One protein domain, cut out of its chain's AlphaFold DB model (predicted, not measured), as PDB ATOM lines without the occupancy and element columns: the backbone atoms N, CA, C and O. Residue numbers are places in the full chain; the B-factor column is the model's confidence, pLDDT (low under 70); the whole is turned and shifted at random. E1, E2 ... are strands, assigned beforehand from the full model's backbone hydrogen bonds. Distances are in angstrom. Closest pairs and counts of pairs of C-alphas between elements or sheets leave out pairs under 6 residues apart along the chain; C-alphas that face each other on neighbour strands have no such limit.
ATOM      1  N   ALA A  28     226.101 269.171 233.617       93.12
ATOM      2  CA  ALA A  28     227.281 268.965 234.440       93.12
ATOM      3  C   ALA A  28     226.855 268.431 235.809       93.12
ATOM      4  O   ALA A  28     225.861 268.885 236.383       93.12
ATOM      5  N   LYS A  29     227.626 267.478 236.334       90.69
ATOM      6  CA  LYS A  29     227.442 266.902 237.663       90.69
ATOM      7  C   LYS A  29     228.806 266.633 238.277       90.69
ATOM      8  O   LYS A  29     229.604 265.904 237.701       90.69
ATOM      9  N   ALA A  30     229.060 267.211 239.446       91.62
ATOM     10  CA  ALA A  30     230.233 266.863 240.233       91.62
ATOM     11  C   ALA A  30     230.015 265.483 240.871       91.62
ATOM     12  O   ALA A  30     228.983 265.247 241.503       91.62
ATOM     13  N   LEU A  31     230.976 264.578 240.690       88.62
ATOM     14  CA  LEU A  31     230.955 263.227 241.241       88.62
ATOM     15  C   LEU A  31     232.235 262.987 242.036       88.62
ATOM     16  O   LEU A  31     233.317 263.410 241.637       88.62
ATOM     17  N   TRP A  32     232.102 262.302 243.169       86.25
ATOM     18  CA  TRP A  32     233.249 261.906 243.970       86.25
ATOM     19  C   TRP A  32     233.748 260.539 243.512       86.25
ATOM     20  O   TRP A  32     233.064 259.531 243.680       86.25
ATOM     21  N   ILE A  33     234.951 260.516 242.944       81.25
ATOM     22  CA  ILE A  33     235.570 259.303 242.397       81.25
ATOM     23  C   ILE A  33     236.089 258.379 243.516       81.25
ATOM     24  O   ILE A  33     236.121 257.156 243.371       81.25
ATOM     25  N   GLY A  34     236.403 258.943 244.686       79.50
ATOM     26  CA  GLY A  34     236.950 258.200 245.818       79.50
ATOM     27  C   GLY A  34     238.468 258.037 245.756       79.50
ATOM     28  O   GLY A  34     239.141 258.585 244.890       79.50
ATOM     29  N   LYS A  35     239.012 257.301 246.729       76.25
ATOM     30  CA  LYS A  35     240.428 256.906 246.778       76.25
ATOM     31  C   LYS A  35     240.591 255.488 246.226       76.25
ATOM     32  O   LYS A  35     239.627 254.725 246.228       76.25
ATOM     33  N   GLY A  36     241.816 255.125 245.849       71.94
ATOM     34  CA  GLY A  36     242.158 253.755 245.451       71.94
ATOM     35  C   GLY A  36     241.921 253.439 243.977       71.94
ATOM     36  O   GLY A  36     241.865 252.267 243.624       71.94
ATOM     37  N   LEU A  37     241.789 254.460 243.125       74.25
ATOM     38  CA  LEU A  37     242.019 254.255 241.702       74.25
ATOM     39  C   LEU A  37     243.516 254.063 241.485       74.25
ATOM     40  O   LEU A  37     244.316 254.870 241.968       74.25
ATOM     41  N   SER A  38     243.885 252.995 240.784       68.56
ATOM     42  CA  SER A  38     245.242 252.871 240.269       68.56
ATOM     43  C   SER A  38     245.523 254.056 239.336       68.56
ATOM     44  O   SER A  38     244.642 254.411 238.554       68.56
ATOM     45  N   PRO A  39     246.726 254.651 239.387       64.44
ATOM     46  CA  PRO A  39     247.140 255.718 238.471       64.44
ATOM     47  C   PRO A  39     247.304 255.244 237.014       64.44
ATOM     48  O   PRO A  39     247.640 256.044 236.143       64.44
ATOM     49  N   ASP A  40     247.069 253.956 236.737       68.06
ATOM     50  CA  ASP A  40     246.894 253.452 235.376       68.06
ATOM     51  C   ASP A  40     245.733 254.173 234.671       68.06
ATOM     52  O   ASP A  40     244.846 254.740 235.309       68.06
ATOM     53  N   VAL A  41     245.734 254.144 233.335       62.16
ATOM     54  CA  VAL A  41     244.725 254.816 232.502       62.16
ATOM     55  C   VAL A  41     243.319 254.343 232.888       62.16
ATOM     56  O   VAL A  41     242.875 253.267 232.491       62.16
ATOM     57  N   CYS A  42     242.608 255.170 233.652       71.94
ATOM     58  CA  CYS A  42     241.195 255.002 233.949       71.94
ATOM     59  C   CYS A  42     240.382 255.756 232.888       71.94
ATOM     60  O   CYS A  42     240.829 256.765 232.337       71.94
ATOM     61  N   CYS A  43     239.178 255.284 232.575       82.50
ATOM     62  CA  CYS A  43     238.243 256.010 231.723       82.50
ATOM     63  C   CYS A  43     236.969 256.330 232.505       82.50
ATOM     64  O   CYS A  43     236.537 255.567 233.368       82.50
ATOM     65  N   VAL A  44     236.367 257.478 232.203       87.19
ATOM     66  CA  VAL A  44     235.026 257.820 232.671       87.19
ATOM     67  C   VAL A  44     234.068 257.599 231.515       87.19
ATOM     68  O   VAL A  44     234.198 258.233 230.469       87.19
ATOM     69  N   GLY A  45     233.117 256.691 231.718       90.31
ATOM     70  CA  GLY A  45     232.004 256.449 230.810       90.31
ATOM     71  C   GLY A  45     230.738 257.176 231.255       90.31
ATOM     72  O   GLY A  45     230.475 257.324 232.451       90.31
ATOM     73  N   VAL A  46     229.931 257.606 230.291       92.75
ATOM     74  CA  VAL A  46     228.554 258.056 230.508       92.75
ATOM     75  C   VAL A  46     227.656 257.275 229.563       92.75
ATOM     76  O   VAL A  46     227.847 257.329 228.351       92.75
ATOM     77  N   THR A  47     226.660 256.597 230.127       93.81
ATOM     78  CA  THR A  47     225.596 255.932 229.372       93.81
ATOM     79  C   THR A  47     224.291 256.692 229.571       93.81
ATOM     80  O   THR A  47     223.842 256.864 230.711       93.81
ATOM     81  N   VAL A  48     223.684 257.158 228.481       93.94
ATOM     82  CA  VAL A  48     222.309 257.673 228.503       93.94
ATOM     83  C   VAL A  48     221.328 256.508 228.446       93.94
ATOM     84  O   VAL A  48     221.656 255.450 227.924       93.94
ATOM     85  N   ASP A  49     220.160 256.688 229.070       92.31
ATOM     86  CA  ASP A  49     219.121 255.657 229.188       92.31
ATOM     87  C   ASP A  49     219.664 254.247 229.501       92.31
ATOM     88  O   ASP A  49     219.347 253.250 228.857       92.31
ATOM     89  N   SER A  50     220.492 254.131 230.542       90.56
ATOM     90  CA  SER A  50     221.078 252.839 230.935       90.56
ATOM     91  C   SER A  50     220.026 251.764 231.262       90.56
ATOM     92  O   SER A  50     220.308 250.565 231.206       90.56
ATOM     93  N   THR A  51     218.792 252.183 231.544       90.69
ATOM     94  CA  THR A  51     217.614 251.342 231.775       90.69
ATOM     95  C   THR A  51     216.888 250.892 230.506       90.69
ATOM     96  O   THR A  51     216.009 250.040 230.621       90.69
ATOM     97  N   HIS A  52     217.258 251.402 229.326       89.94
ATOM     98  CA  HIS A  52     216.642 251.094 228.027       89.94
ATOM     99  C   HIS A  52     215.122 251.360 228.030       89.94
ATOM    100  O   HIS A  52     214.321 250.543 227.573       89.94
ATOM    101  N   MET A  53     214.702 252.475 228.634       91.31
ATOM    102  CA  MET A  53     213.297 252.884 228.715       91.31
ATOM    103  C   MET A  53     212.790 253.548 227.429       91.31
ATOM    104  O   MET A  53     211.578 253.605 227.209       91.31
ATOM    105  N   ILE A  54     213.684 254.077 226.596       90.44
ATOM    106  CA  ILE A  54     213.393 254.718 225.320       90.44
ATOM    107  C   ILE A  54     214.119 253.918 224.245       90.44
ATOM    108  O   ILE A  54     215.336 253.931 224.185       90.44
ATOM    109  N   SER A  55     213.361 253.248 223.375       91.31
ATOM    110  CA  SER A  55     213.959 252.581 222.221       91.31
ATOM    111  C   SER A  55     214.359 253.613 221.171       91.31
ATOM    112  O   SER A  55     213.524 254.391 220.695       91.31
ATOM    113  N   GLU A  56     215.629 253.588 220.804       91.38
ATOM    114  CA  GLU A  56     216.227 254.435 219.786       91.38
ATOM    115  C   GLU A  56     216.548 253.625 218.525       91.38
ATOM    116  O   GLU A  56     216.489 252.395 218.499       91.38
ATOM    117  N   THR A  57     216.856 254.315 217.425       92.75
ATOM    118  CA  THR A  57     217.196 253.648 216.156       92.75
ATOM    119  C   THR A  57     218.538 252.926 216.209       92.75
ATOM    120  O   THR A  57     218.784 252.041 215.393       92.75
ATOM    121  N   ASP A  58     219.408 253.333 217.131       91.69
ATOM    122  CA  ASP A  58     220.735 252.769 217.320       91.69
ATOM    123  C   ASP A  58     221.113 252.812 218.804       91.69
ATOM    124  O   ASP A  58     221.645 253.798 219.297       91.69
ATOM    125  N   GLU A  59     220.862 251.710 219.503       92.81
ATOM    126  CA  GLU A  59     221.195 251.545 220.924       92.81
ATOM    127  C   GLU A  59     222.707 251.448 221.191       92.81
ATOM    128  O   GLU A  59     223.148 251.439 222.341       92.81
ATOM    129  N   THR A  60     223.531 251.334 220.145       93.06
ATOM    130  CA  THR A  60     224.979 251.137 220.305       93.06
ATOM    131  C   THR A  60     225.733 252.443 220.533       93.06
ATOM    132  O   THR A  60     226.894 252.413 220.942       93.06
ATOM    133  N   ASN A  61     225.076 253.592 220.340       92.06
ATOM    134  CA  ASN A  61     225.681 254.919 220.463       92.06
ATOM    135  C   ASN A  61     225.342 255.653 221.778       92.06
ATOM    136  O   ASN A  61     225.751 256.798 221.969       92.06
ATOM    137  N   ASN A  62     224.682 254.974 222.721       93.62
ATOM    138  CA  ASN A  62     224.263 255.556 223.998       93.62
ATOM    139  C   ASN A  62     225.362 255.680 225.049       93.62
ATOM    140  O   ASN A  62     225.122 256.224 226.129       93.62
ATOM    141  N   THR A  63     226.573 255.205 224.753       93.88
ATOM    142  CA  THR A  63     227.706 255.291 225.677       93.88
ATOM    143  C   THR A  63     228.862 256.070 225.067       93.88
ATOM    144  O   THR A  63     229.328 255.763 223.973       93.88
ATOM    145  N   GLY A  64     229.357 257.059 225.809       92.19
ATOM    146  CA  GLY A  64     230.582 257.792 225.500       92.19
ATOM    147  C   GLY A  64     231.617 257.637 226.611       92.19
ATOM    148  O   GLY A  64     231.251 257.528 227.780       92.19
ATOM    149  N   TYR A  65     232.901 257.667 226.253       90.50
ATOM    150  CA  TYR A  65     234.022 257.549 227.189       90.50
ATOM    151  C   TYR A  65     235.002 258.710 227.029       90.50
ATOM    152  O   TYR A  65     235.222 259.204 225.924       90.50
ATOM    153  N   ALA A  66     235.631 259.105 228.131       88.88
ATOM    154  CA  ALA A  66     236.745 260.042 228.151       88.88
ATOM    155  C   ALA A  66     237.897 259.482 229.004       88.88
ATOM    156  O   ALA A  66     237.634 258.852 230.035       88.88
ATOM    157  N   PRO A  67     239.167 259.699 228.610       84.12
ATOM    158  CA  PRO A  67     240.302 259.337 229.448       84.12
ATOM    159  C   PRO A  67     240.305 260.186 230.723       84.12
ATOM    160  O   PRO A  67     240.021 261.383 230.687       84.12
ATOM    161  N   LEU A  68     240.650 259.559 231.843       82.19
ATOM    162  CA  LEU A  68     240.853 260.219 233.121       82.19
ATOM    163  C   LEU A  68     242.261 259.908 233.617       82.19
ATOM    164  O   LEU A  68     242.574 258.773 233.971       82.19
ATOM    165  N   THR A  69     243.083 260.948 233.693       77.62
ATOM    166  CA  THR A  69     244.365 260.891 234.393       77.62
ATOM    167  C   THR A  69     244.144 261.348 235.827       77.62
ATOM    168  O   THR A  69     243.629 262.443 236.055       77.62
ATOM    169  N   VAL A  70     244.506 260.501 236.788       70.75
ATOM    170  CA  VAL A  70     244.556 260.862 238.207       70.75
ATOM    171  C   VAL A  70     246.011 261.194 238.526       70.75
ATOM    172  O   VAL A  70     246.876 260.340 238.342       70.75
ATOM    173  N   GLU A  71     246.269 262.433 238.941       65.56
ATOM    174  CA  GLU A  71     247.587 262.890 239.412       65.56
ATOM    175  C   GLU A  71     247.785 262.622 240.910       65.56
ATOM    176  O   GLU A  71     246.798 262.742 241.678       65.56
TER     177      GLU A  71
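Overview. This is residues 28 to 71 of the 71 residues of the protein "CARDB domain-containing protein" of Deltaproteobacteria bacterium (UniProt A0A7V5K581). With little regular structure, this is a narrow two-stranded hairpin of E1 and E2, with a wide loop at one end, where residues 53 to 58 stick out, and a long unnamed stretch, residues 28 to 41, that turns back into E1 at the other. The printed part has 44 residues, 12 of them in the named strands E1 then E2; this antiparallel sheet is all strand, with no named helix. It is only just loose, close to extended, with a radius of gyration of the C-alphas of 13.7 A and spans of 39 by 18 by 17 A.

Arrangement. E1, residues 42 to 47, and E2, residues 63 to 68, form a hairpin, antiparallel at 156 degrees between their directions. The C-alphas of Gly 45 and Tyr 65 face each other at 4.3 A. N 46 and O 64, 2.8 A apart, and N 68 and O 42, 2.8 A apart, are within hydrogen-bond range.

Along the chain. E1 is 16.3 A long, from C-alpha 42 at (241.195, 255.002, 233.949). E2 is 15.9 A long, to C-alpha 68 at (240.853, 260.219, 233.121).

Size, cuts and confidence. The farthest C-alphas, of Thr 57 and Glu 71, are 39.4 A apart. The printed part has no cut; the link E1 to E2 is long, 15 residues. The pLDDT is under 70 at residues 38 to 41 and 71.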